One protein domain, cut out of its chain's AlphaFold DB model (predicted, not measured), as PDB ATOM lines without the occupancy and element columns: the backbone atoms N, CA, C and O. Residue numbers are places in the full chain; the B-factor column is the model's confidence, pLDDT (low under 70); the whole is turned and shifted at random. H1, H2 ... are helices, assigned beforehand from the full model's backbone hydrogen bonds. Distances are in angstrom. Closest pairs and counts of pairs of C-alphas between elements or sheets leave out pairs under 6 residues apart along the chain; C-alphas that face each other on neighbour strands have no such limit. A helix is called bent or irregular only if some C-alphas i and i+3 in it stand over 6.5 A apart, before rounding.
ATOM      1  N   GLU A 183       5.702   5.933  -1.124       79.81
ATOM      2  CA  GLU A 183       5.871   6.260   0.296       79.81
ATOM      3  C   GLU A 183       5.453   7.703   0.618       79.81
ATOM      4  O   GLU A 183       4.829   7.942   1.650       79.81
ATOM      5  N   ASN A 184       5.675   8.644  -0.308       82.38
ATOM      6  CA  ASN A 184       5.300  10.051  -0.140       82.38
ATOM      7  C   ASN A 184       3.776  10.262  -0.125       82.38
ATOM      8  O   ASN A 184       3.308  11.307   0.318       82.38
ATOM      9  N   HIS A 185       3.004   9.281  -0.600       83.56
ATOM     10  CA  HIS A 185       1.547   9.350  -0.721       83.56
ATOM     11  C   HIS A 185       0.814   8.457   0.292       83.56
ATOM     12  O   HIS A 185      -0.414   8.443   0.315       83.56
ATOM     13  N   LEU A 186       1.534   7.731   1.157       82.44
ATOM     14  CA  LEU A 186       0.921   6.849   2.162       82.44
ATOM     15  C   LEU A 186       0.174   7.615   3.260       82.44
ATOM     16  O   LEU A 186      -0.745   7.068   3.863       82.44
ATOM     17  N   ASN A 187       0.534   8.881   3.477       81.19
ATOM     18  CA  ASN A 187      -0.121   9.773   4.435       81.19
ATOM     19  C   ASN A 187      -1.264  10.594   3.812       81.19
ATOM     20  O   ASN A 187      -1.765  11.522   4.445       81.19
ATOM     21  N   ASP A 188      -1.668  10.293   2.573       84.38
ATOM     22  CA  ASP A 188      -2.828  10.925   1.950       84.38
ATOM     23  C   ASP A 188      -4.089  10.625   2.775       84.38
ATOM     24  O   ASP A 188      -4.479   9.475   2.981       84.38
ATOM     25  N   VAL A 189      -4.730  11.687   3.256       83.69
ATOM     26  CA  VAL A 189      -5.863  11.610   4.178       83.69
ATOM     27  C   VAL A 189      -7.060  10.889   3.554       83.69
ATOM     28  O   VAL A 189      -7.764  10.156   4.250       83.69
ATOM     29  N   GLU A 190      -7.283  11.032   2.245       82.50
ATOM     30  CA  GLU A 190      -8.367  10.329   1.556       82.50
ATOM     31  C   GLU A 190      -8.074   8.830   1.428       82.50
ATOM     32  O   GLU A 190      -8.969   8.006   1.636       82.50
ATOM     33  N   LEU A 191      -6.816   8.462   1.168       87.38
ATOM     34  CA  LEU A 191      -6.385   7.064   1.170       87.38
ATOM     35  C   LEU A 191      -6.555   6.441   2.559       87.38
ATOM     36  O   LEU A 191      -7.135   5.363   2.695       87.38
ATOM     37  N   LEU A 192      -6.085   7.126   3.601       86.56
ATOM     38  CA  LEU A 192      -6.185   6.645   4.975       86.56
ATOM     39  C   LEU A 192      -7.646   6.515   5.431       86.56
ATOM     40  O   LEU A 192      -7.989   5.531   6.086       86.56
ATOM     41  N   ALA A 193      -8.527   7.440   5.037       84.25
ATOM     42  CA  ALA A 193      -9.960   7.358   5.322       84.25
ATOM     43  C   ALA A 193     -10.633   6.148   4.647       84.25
ATOM     44  O   ALA A 193     -11.475   5.498   5.265       84.25
ATOM     45  N   LEU A 194     -10.235   5.800   3.416       86.88
ATOM     46  CA  LEU A 194     -10.722   4.601   2.718       86.88
ATOM     47  C   LEU A 194     -10.231   3.304   3.374       86.88
ATOM     48  O   LEU A 194     -10.969   2.320   3.449       86.88
ATOM     49  N   LEU A 195      -8.983   3.291   3.848       88.75
ATOM     50  CA  LEU A 195      -8.347   2.098   4.407       88.75
ATOM     51  C   LEU A 195      -8.734   1.829   5.866       88.75
ATOM     52  O   LEU A 195      -8.827   0.664   6.264       88.75
ATOM     53  N   LYS A 196      -9.002   2.872   6.662       84.19
ATOM     54  CA  LYS A 196      -9.359   2.760   8.085       84.19
ATOM     55  C   LYS A 196     -10.504   1.766   8.353       84.19
ATOM     56  O   LYS A 196     -10.266   0.831   9.115       84.19
ATOM     57  N   PRO A 197     -11.684   1.828   7.702       84.50
ATOM     58  CA  PRO A 197     -12.780   0.879   7.953       84.50
ATOM     59  C   PRO A 197     -12.514  -0.550   7.439       84.50
ATOM     60  O   PRO A 197     -13.291  -1.471   7.705       84.50
ATOM     61  N   MET A 198     -11.448  -0.761   6.661       85.00
ATOM     62  CA  MET A 198     -11.033  -2.085   6.174       85.00
ATOM     63  C   MET A 198      -9.990  -2.732   7.093       85.00
ATOM     64  O   MET A 198      -9.886  -3.961   7.141       85.00
ATOM     65  N   LEU A 199      -9.222  -1.913   7.820       82.94
ATOM     66  CA  LEU A 199      -8.099  -2.341   8.657       82.94
ATOM     67  C   LEU A 199      -8.362  -2.223  10.165       82.94
ATOM     68  O   LEU A 199      -7.784  -2.989  10.941       82.94
ATOM     69  N   VAL A 200      -9.248  -1.313  10.570       73.12
ATOM     70  CA  VAL A 200      -9.623  -1.024  11.957       73.12
ATOM     71  C   VAL A 200     -11.082  -1.442  12.155       73.12
ATOM     72  O   VAL A 200     -12.014  -0.684  11.909       73.12
ATOM     73  N   GLY A 201     -11.281  -2.704  12.535       65.94
ATOM     74  CA  GLY A 201     -12.595  -3.301  12.771       65.94
ATOM     75  C   GLY A 201     -12.499  -4.791  13.127       65.94
ATOM     76  O   GLY A 201     -11.427  -5.387  12.972       65.94
ATOM     77  N   PRO A 202     -13.597  -5.419  13.595       56.81
ATOM     78  CA  PRO A 202     -13.604  -6.818  14.039       56.81
ATOM     79  C   PRO A 202     -13.347  -7.819  12.900       56.81
ATOM     80  O   PRO A 202     -12.855  -8.917  13.145       56.81
ATOM     81  N   ALA A 203     -13.612  -7.428  11.649       60.97
ATOM     82  CA  ALA A 203     -13.294  -8.201  10.452       60.97
ATOM     83  C   ALA A 203     -12.250  -7.455   9.608       60.97
ATOM     84  O   ALA A 203     -12.584  -6.550   8.844       60.97
ATOM     85  N   LYS A 204     -10.972  -7.831   9.739       72.62
ATOM     86  CA  LYS A 204      -9.888  -7.260   8.923       72.62
ATOM     87  C   LYS A 204     -10.034  -7.708   7.470       72.62
ATOM     88  O   LYS A 204      -9.838  -8.879   7.149       72.62
ATOM     89  N   ARG A 205     -10.330  -6.768   6.574       81.94
ATOM     90  CA  ARG A 205     -10.517  -7.005   5.134       81.94
ATOM     91  C   ARG A 205      -9.231  -6.681   4.379       81.94
ATOM     92  O   ARG A 205      -9.200  -5.849   3.481       81.94
ATOM     93  N   THR A 206      -8.143  -7.356   4.749       80.19
ATOM     94  CA  THR A 206      -6.787  -7.051   4.260       80.19
ATOM     95  C   THR A 206      -6.666  -7.137   2.737       80.19
ATOM     96  O   THR A 206      -5.989  -6.314   2.134       80.19
ATOM     97  N   LEU A 207      -7.335  -8.098   2.093       78.94
ATOM     98  CA  LEU A 207      -7.304  -8.224   0.631       78.94
ATOM     99  C   LEU A 207      -8.018  -7.056  -0.067       78.94
ATOM    100  O   LEU A 207      -7.546  -6.568  -1.091       78.94
ATOM    101  N   GLU A 208      -9.131  -6.598   0.509       83.75
ATOM    102  CA  GLU A 208      -9.873  -5.428   0.033       83.75
ATOM    103  C   GLU A 208      -9.033  -4.161   0.217       83.75
ATOM    104  O   GLU A 208      -8.858  -3.412  -0.736       83.75
ATOM    105  N   ALA A 209      -8.397  -3.989   1.379       86.31
ATOM    106  CA  ALA A 209      -7.478  -2.882   1.649       86.31
ATOM    107  C   ALA A 209      -6.299  -2.841   0.661       86.31
ATOM    108  O   ALA A 209      -5.953  -1.777   0.147       86.31
ATOM    109  N   VAL A 210      -5.719  -4.003   0.336       85.56
ATOM    110  CA  VAL A 210      -4.640  -4.108  -0.658       85.56
ATOM    111  C   VAL A 210      -5.125  -3.677  -2.044       85.56
ATOM    112  O   VAL A 210      -4.479  -2.869  -2.709       85.56
ATOM    113  N   GLN A 211      -6.285  -4.171  -2.478       85.62
ATOM    114  CA  GLN A 211      -6.840  -3.814  -3.781       85.62
ATOM    115  C   GLN A 211      -7.243  -2.331  -3.848       85.62
ATOM    116  O   GLN A 211      -7.075  -1.706  -4.897       85.62
ATOM    117  N   THR A 212      -7.747  -1.766  -2.750       89.12
ATOM    118  CA  THR A 212      -8.112  -0.348  -2.625       89.12
ATOM    119  C   THR A 212      -6.883   0.544  -2.746       89.12
ATOM    120  O   THR A 212      -6.869   1.431  -3.595       89.12
ATOM    121  N   MET A 213      -5.812   0.266  -1.996       89.12
ATOM    122  CA  MET A 213      -4.585   1.067  -2.051       89.12
ATOM    123  C   MET A 213      -3.894   0.987  -3.417       89.12
ATOM    124  O   MET A 213      -3.449   2.003  -3.946       89.12
ATOM    125  N   MET A 214      -3.854  -0.202  -4.031       87.00
ATOM    126  CA  MET A 214      -3.288  -0.378  -5.374       87.00
ATOM    127  C   MET A 214      -4.055   0.396  -6.450       87.00
ATOM    128  O   MET A 214      -3.434   0.958  -7.350       87.00
ATOM    129  N   ASN A 215      -5.390   0.418  -6.387       88.06
ATOM    130  CA  ASN A 215      -6.183   1.192  -7.346       88.06
ATOM    131  C   ASN A 215      -6.049   2.688  -7.075       88.06
ATOM    132  O   ASN A 215      -5.833   3.437  -8.012       88.06
ATOM    133  N   TYR A 216      -6.086   3.112  -5.812       90.00
ATOM    134  CA  TYR A 216      -5.968   4.520  -5.444       90.00
ATOM    135  C   TYR A 216      -4.647   5.138  -5.921       90.00
ATOM    136  O   TYR A 216      -4.646   6.181  -6.572       90.00
ATOM    137  N   LEU A 217      -3.519   4.467  -5.663       85.12
ATOM    138  CA  LEU A 217      -2.202   4.943  -6.089       85.12
ATOM    139  C   LEU A 217      -2.050   4.954  -7.616       85.12
ATOM    140  O   LEU A 217      -1.452   5.878  -8.168       85.12
ATOM    141  N   ARG A 218      -2.646   3.977  -8.308       85.12
ATOM    142  CA  ARG A 218      -2.669   3.940  -9.773       85.12
ATOM    143  C   ARG A 218      -3.518   5.068 -10.349       85.12
ATOM    144  O   ARG A 218      -3.058   5.785 -11.227       85.12
ATOM    145  N   ASP A 219      -4.748   5.206  -9.874       82.38
ATOM    146  CA  ASP A 219      -5.749   6.066 -10.495       82.38
ATOM    147  C   ASP A 219      -5.479   7.547 -10.174       82.38
ATOM    148  O   ASP A 219      -5.729   8.407 -11.015       82.38
ATOM    149  N   ARG A 220      -4.912   7.854  -8.996       81.06
ATOM    150  CA  ARG A 220      -4.637   9.236  -8.566       81.06
ATOM    151  C   ARG A 220      -3.213   9.713  -8.833       81.06
ATOM    152  O   ARG A 220      -3.015  10.895  -9.093       81.06
ATOM    153  N   TYR A 221      -2.231   8.813  -8.773       79.31
ATOM    154  CA  TYR A 221      -0.813   9.173  -8.878       79.31
ATOM    155  C   TYR A 221      -0.081   8.468 -10.027       79.31
ATOM    156  O   TYR A 221       1.100   8.722 -10.240       79.31
ATOM    157  N   GLY A 222      -0.749   7.581 -10.777       74.69
ATOM    158  CA  GLY A 222      -0.104   6.782 -11.826       74.69
ATOM    159  C   GLY A 222       0.906   5.764 -11.286       74.69
ATOM    160  O   GLY A 222       1.707   5.223 -12.048       74.69
ATOM    161  N   ILE A 223       0.897   5.504  -9.974       80.44
ATOM    162  CA  ILE A 223       1.897   4.675  -9.303       80.44
ATOM    163  C   ILE A 223       1.434   3.221  -9.297       80.44
ATOM    164  O   ILE A 223       0.385   2.868  -8.756       80.44
ATOM    165  N   HIS A 224       2.276   2.350  -9.845       80.62
ATOM    166  CA  HIS A 224       2.064   0.912  -9.834       80.62
ATOM    167  C   HIS A 224       2.928   0.259  -8.752       80.62
ATOM    168  O   HIS A 224       4.155   0.250  -8.842       80.62
ATOM    169  N   ILE A 225       2.276  -0.325  -7.745       79.06
ATOM    170  CA  ILE A 225       2.927  -1.107  -6.686       79.06
ATOM    171  C   ILE A 225       2.476  -2.567  -6.735       79.06
ATOM    172  O   ILE A 225       1.347  -2.878  -7.124       79.06
ATOM    173  N   SER A 226       3.349  -3.487  -6.331       81.12
ATOM    174  CA  SER A 226       3.000  -4.901  -6.199       81.12
ATOM    175  C   SER A 226       2.142  -5.165  -4.955       81.12
ATOM    176  O   SER A 226       2.194  -4.437  -3.965       81.12
ATOM    177  N   MET A 227       1.408  -6.284  -4.950       73.00
ATOM    178  CA  MET A 227       0.677  -6.770  -3.764       73.00
ATOM    179  C   MET A 227       1.589  -6.905  -2.532       73.00
ATOM    180  O   MET A 227       1.155  -6.681  -1.402       73.00
ATOM    181  N   ARG A 228       2.858  -7.288  -2.743       71.88
ATOM    182  CA  ARG A 228       3.845  -7.473  -1.673       71.88
ATOM    183  C   ARG A 228       4.249  -6.135  -1.061       71.88
ATOM    184  O   ARG A 228       4.212  -6.020   0.157       71.88
ATOM    185  N   GLU A 229       4.586  -5.146  -1.888       76.44
ATOM    186  CA  GLU A 229       4.889  -3.777  -1.439       76.44
ATOM    187  C   GLU A 229       3.685  -3.161  -0.731       76.44
ATOM    188  O   GLU A 229       3.813  -2.658   0.381       76.44
ATOM    189  N   CYS A 230       2.490  -3.322  -1.306       82.94
ATOM    190  CA  CYS A 230       1.248  -2.872  -0.698       82.94
ATOM    191  C   CYS A 230       1.045  -3.467   0.703       82.94
ATOM    192  O   CYS A 230       0.726  -2.756   1.647       82.94
ATOM    193  N   THR A 231       1.274  -4.772   0.865       78.81
ATOM    194  CA  THR A 231       1.137  -5.446   2.166       78.81
ATOM    195  C   THR A 231       2.159  -4.941   3.190       78.81
ATOM    196  O   THR A 231       1.867  -4.937   4.385       78.81
ATOM    197  N   THR A 232       3.349  -4.529   2.748       81.94
ATOM    198  CA  THR A 232       4.355  -3.901   3.614       81.94
ATOM    199  C   THR A 232       3.903  -2.509   4.046       81.94
ATOM    200  O   THR A 232       3.888  -2.240   5.241       81.94
ATOM    201  N   PHE A 233       3.451  -1.671   3.111       86.00
ATOM    202  CA  PHE A 233       2.980  -0.315   3.406       86.00
ATOM    203  C   PHE A 233       1.759  -0.294   4.327       86.00
ATOM    204  O   PHE A 233       1.721   0.485   5.268       86.00
ATOM    205  N   LEU A 234       0.795  -1.204   4.150       84.19
ATOM    206  CA  LEU A 234      -0.371  -1.279   5.043       84.19
ATOM    207  C   LEU A 234       0.006  -1.532   6.515       84.19
ATOM    208  O   LEU A 234      -0.769  -1.191   7.403       84.19
ATOM    209  N   LYS A 235       1.176  -2.130   6.791       82.38
ATOM    210  CA  LYS A 235       1.670  -2.360   8.160       82.38
ATOM    211  C   LYS A 235       2.314  -1.123   8.786       82.38
ATOM    212  O   LYS A 235       2.510  -1.124   9.996       82.38
ATOM    213  N   THR A 236       2.665  -0.122   7.984       80.31
ATOM    214  CA  THR A 236       3.331   1.112   8.426       80.31
ATOM    215  C   THR A 236       2.372   2.302   8.504       80.31
ATOM    216  O   THR A 236       2.805   3.398   8.840       80.31
ATOM    217  N   LEU A 237       1.090   2.116   8.167       82.75
ATOM    218  CA  LEU A 237       0.093   3.186   8.210       82.75
ATOM    219  C   LEU A 237      -0.321   3.503   9.647       82.75
ATOM    220  O   LEU A 237      -0.689   2.611  10.414       82.75
ATOM    221  N   HIS A 238      -0.345   4.795   9.957       77.88
ATOM    222  CA  HIS A 238      -0.893   5.349  11.188       77.88
ATOM    223  C   HIS A 238      -2.147   6.161  10.849       77.88
ATOM    224  O   HIS A 238      -2.135   6.988   9.939       77.88
ATOM    225  N   PHE A 239      -3.252   5.911  11.556       78.12
ATOM    226  CA  PHE A 239      -4.555   6.529  11.264       78.12
ATOM    227  C   PHE A 239      -4.865   7.750  12.143       78.12
ATOM    228  O   PHE A 239      -5.978   8.272  12.075       78.12
ATOM    229  N   ASP A 240      -3.888   8.212  12.924       69.50
ATOM    230  CA  ASP A 240      -4.045   9.245  13.957       69.50
ATOM    231  C   ASP A 240      -4.461  10.614  13.375       69.50
ATOM    232  O   ASP A 240      -5.096  11.423  14.044       69.50
ATOM    233  N   ILE A 241      -4.171  10.858  12.090       59.78
ATOM    234  CA  ILE A 241      -4.506  12.097  11.360       59.78
ATOM    235  C   ILE A 241      -5.954  12.076  10.818       59.78
ATOM    236  O   ILE A 241      -6.544  13.120  10.541       59.78
ATOM    237  N   VAL A 242      -6.569  10.894  10.685       59.59
ATOM    238  CA  VAL A 242      -7.903  10.723  10.071       59.59
ATOM    239  C   VAL A 242      -9.032  11.139  11.017       59.59
ATOM    240  O   VAL A 242     -10.087  11.575  10.553       59.59
ATOM    241  N   ASP A 243      -8.814  11.066  12.333       58.91
ATOM    242  CA  ASP A 243      -9.842  11.365  13.339       58.91
ATOM    243  C   ASP A 243     -10.255  12.850  13.373       58.91
ATOM    244  O   ASP A 243     -11.402  13.162  13.689       58.91
ATOM    245  N   GLY A 244      -9.385  13.770  12.934       55.38
ATOM    246  CA  GLY A 244      -9.736  15.186  12.742       55.38
ATOM    247  C   GLY A 244     -10.438  15.490  11.407       55.38
ATOM    248  O   GLY A 244     -11.258  16.402  11.326       55.38
ATOM    249  N   TYR A 245     -10.156  14.715  10.355       53.66
ATOM    250  CA  TYR A 245     -10.675  14.958   9.001       53.66
ATOM    251  C   TYR A 245     -12.116  14.464   8.809       53.66
ATOM    252  O   TYR A 245     -12.923  15.134   8.163       53.66
ATOM    253  N   VAL A 246     -12.466  13.318   9.404       55.78
ATOM    254  CA  VAL A 246     -13.835  12.770   9.349       55.78
ATOM    255  C   VAL A 246     -14.822  13.704  10.067       55.78
ATOM    256  O   VAL A 246     -15.878  14.004   9.514       55.78
ATOM    257  N   SER A 247     -14.418  14.286  11.203       53.62
ATOM    258  CA  SER A 247     -15.203  15.279  11.957       53.62
ATOM    259  C   SER A 247     -15.509  16.559  11.154       53.62
ATOM    260  O   SER A 247     -16.606  17.116  11.240       53.62
ATOM    261  N   HIS A 248     -14.587  17.021  10.299       51.09
ATOM    262  CA  HIS A 248     -14.833  18.179   9.429       51.09
ATOM    263  C   HIS A 248     -15.715  17.861   8.211       51.09
ATOM    264  O   HIS A 248     -16.520  18.708   7.816       51.09
ATOM    265  N   ARG A 249     -15.614  16.658   7.626       52.66
ATOM    266  CA  ARG A 249     -16.468  16.241   6.494       52.66
ATOM    267  C   ARG A 249     -17.916  15.980   6.912       52.66
ATOM    268  O   ARG A 249     -18.822  16.355   6.174       52.66
ATOM    269  N   GLU A 250     -18.136  15.395   8.087       52.75
ATOM    270  CA  GLU A 250     -19.484  15.231   8.650       52.75
ATOM    271  C   GLU A 250     -20.124  16.592   8.965       52.75
ATOM    272  O   GLU A 250     -21.287  16.811   8.633       52.75
ATOM    273  N   ASN A 251     -19.353  17.560   9.474       49.16
ATOM    274  CA  ASN A 251     -19.835  18.933   9.658       49.16
ATOM    275  C   ASN A 251     -20.164  19.648   8.331       49.16
ATOM    276  O   ASN A 251     -21.177  20.335   8.251       49.16
ATOM    277  N   LEU A 252     -19.365  19.473   7.271       51.38
ATOM    278  CA  LEU A 252     -19.637  20.066   5.950       51.38
ATOM    279  C   LEU A 252     -20.870  19.456   5.263       51.38
ATOM    280  O   LEU A 252     -21.649  20.188   4.654       51.38
ATOM    281  N   ASN A 253     -21.082  18.144   5.398       52.62
ATOM    282  CA  ASN A 253     -22.281  17.481   4.879       52.62
ATOM    283  C   ASN A 253     -23.539  17.886   5.666       52.62
ATOM    284  O   ASN A 253     -24.570  18.153   5.054       52.62
ATOM    285  N   ASN A 254     -23.442  18.052   6.990       51.88
ATOM    286  CA  ASN A 254     -24.548  18.555   7.814       51.88
ATOM    287  C   ASN A 254     -24.890  20.030   7.511       51.88
ATOM    288  O   ASN A 254     -26.061  20.410   7.526       51.88
ATOM    289  N   VAL A 255     -23.899  20.869   7.179       53.06
ATOM    290  CA  VAL A 255     -24.135  22.256   6.725       53.06
ATOM    291  C   VAL A 255     -24.780  22.286   5.331       53.06
ATOM    292  O   VAL A 255     -25.674  23.096   5.092       53.06
ATOM    293  N   ALA A 256     -24.400  21.382   4.422       50.62
ATOM    294  CA  ALA A 256     -25.007  21.277   3.093       50.62
ATOM    295  C   ALA A 256     -26.463  20.761   3.130       50.62
ATOM    296  O   ALA A 256     -27.302  21.231   2.358       50.62
ATOM    297  N   GLU A 257     -26.799  19.852   4.052       49.72
ATOM    298  CA  GLU A 257     -28.184  19.407   4.273       49.72
ATOM    299  C   GLU A 257     -29.041  20.464   4.994       49.72
ATOM    300  O   GLU A 257     -30.225  20.611   4.685       49.72
ATOM    301  N   GLY A 258     -28.447  21.274   5.878       46.56
ATOM    302  CA  GLY A 258     -29.131  22.390   6.545       46.56
ATOM    303  C   GLY A 258     -29.538  23.536   5.607       46.56
ATOM    304  O   GLY A 258     -30.580  24.160   5.816       46.56
ATOM    305  N   ILE A 259     -28.770  23.783   4.539       51.66
ATOM    306  CA  ILE A 259     -29.058  24.838   3.547       51.66
ATOM    307  C   ILE A 259     -30.172  24.412   2.570       51.66
ATOM    308  O   ILE A 259     -30.947  25.249   2.104       51.66
ATOM    309  N   ASN A 260     -30.336  23.111   2.308       48.19
ATOM    310  CA  ASN A 260     -31.379  22.605   1.405       48.19
ATOM    311  C   ASN A 260     -32.783  22.528   2.030       48.19
ATOM    312  O   ASN A 260     -33.764  22.403   1.295       48.19
TER     313      ASN A 260
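AT A GLANCE: This is residues 183 to 260 of the 265 residues of an uncharacterized protein of Bacteroides caccae (UniProt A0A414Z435). A small body, made of a hairpin of two helices, H1 and H2, with the short helix H3 packed crosswise on part of H2, has one long arm: the last helix, H4, starts beside H1 and sticks out from the body with residues 247 to 260. The arm makes much of the length, and the body without it spans 28 by 23 by 18 A. The printed part has 78 residues with four named helices, H1, H2, H3 and H4 in that order, and no named strand, and its class is all helix. The whole is only just loose, close to compact, with a radius of gyration of the C-alphas of 14.3 A and spans of 46 by 31 by 19 A.

IN THESE COORDINATES: The printed part begins at Glu 183, and residues 183 to 188 come before the first named helix. H1, residues 189 to 199, begins with C-alpha 189 at (-5.863, 11.610, 4.178) and is 14.8 A long from first to last C-alpha. It is irregular, but only just: C-alphas 194 and 197 are 6.7 A apart. H2, residues 206 to 221, is 21.7 A long and begins with C-alpha 206 at (-6.787, -7.051, 4.260). H3 has seven residues, 227 to 233, and is 9.9 A long. H4, residues 242 to 260, is the longest helix at 27.7 A and ends with C-alpha 260 at (-31.379, 22.605, 1.405).

HOW THE PARTS SIT: H1 and H2 form a helical hairpin and touch, closest at the C-alphas of Leu 195 and Ala 209, 5.8 A apart. Their lines stand at a shallow tilt of 14 degrees, opposite ways. H3 touches H2, which meets it with residues 210 to 214 alone; the closest C-alphas are those of Val 210 and Cys 230, 6.0 A apart. These two helices are about perpendicular, at 88 degrees. H4 touches H1 with residues 242 to 246 alone, closest at the C-alphas of Ala 193 and Val 242, 6.2 A apart, and the two are about perpendicular at 74 degrees. The helix packing is mostly crossed, only just, with 1 of the 3 touching pairs at a shallow tilt. H1 and H3, H2 and H4, and H3 and H4 are apart. In H2 and H3 every O i to N i+4 pair is within hydrogen-bond range; in H1 5 of 7 are, and in H4 12 of 15.

THE WHOLE: The two C-alphas farthest apart are those of Arg 228 and Asn 260, 46.4 A. The printed part has no cut. The link from H2 to H3 is tight, those from H1 to H2 and from H3 to H4 are short, and no link is long. The mean pLDDT of the printed part is 73.8; residues 201 to 203 and 240 to 260 are under 70, and H4 has a mean of 53.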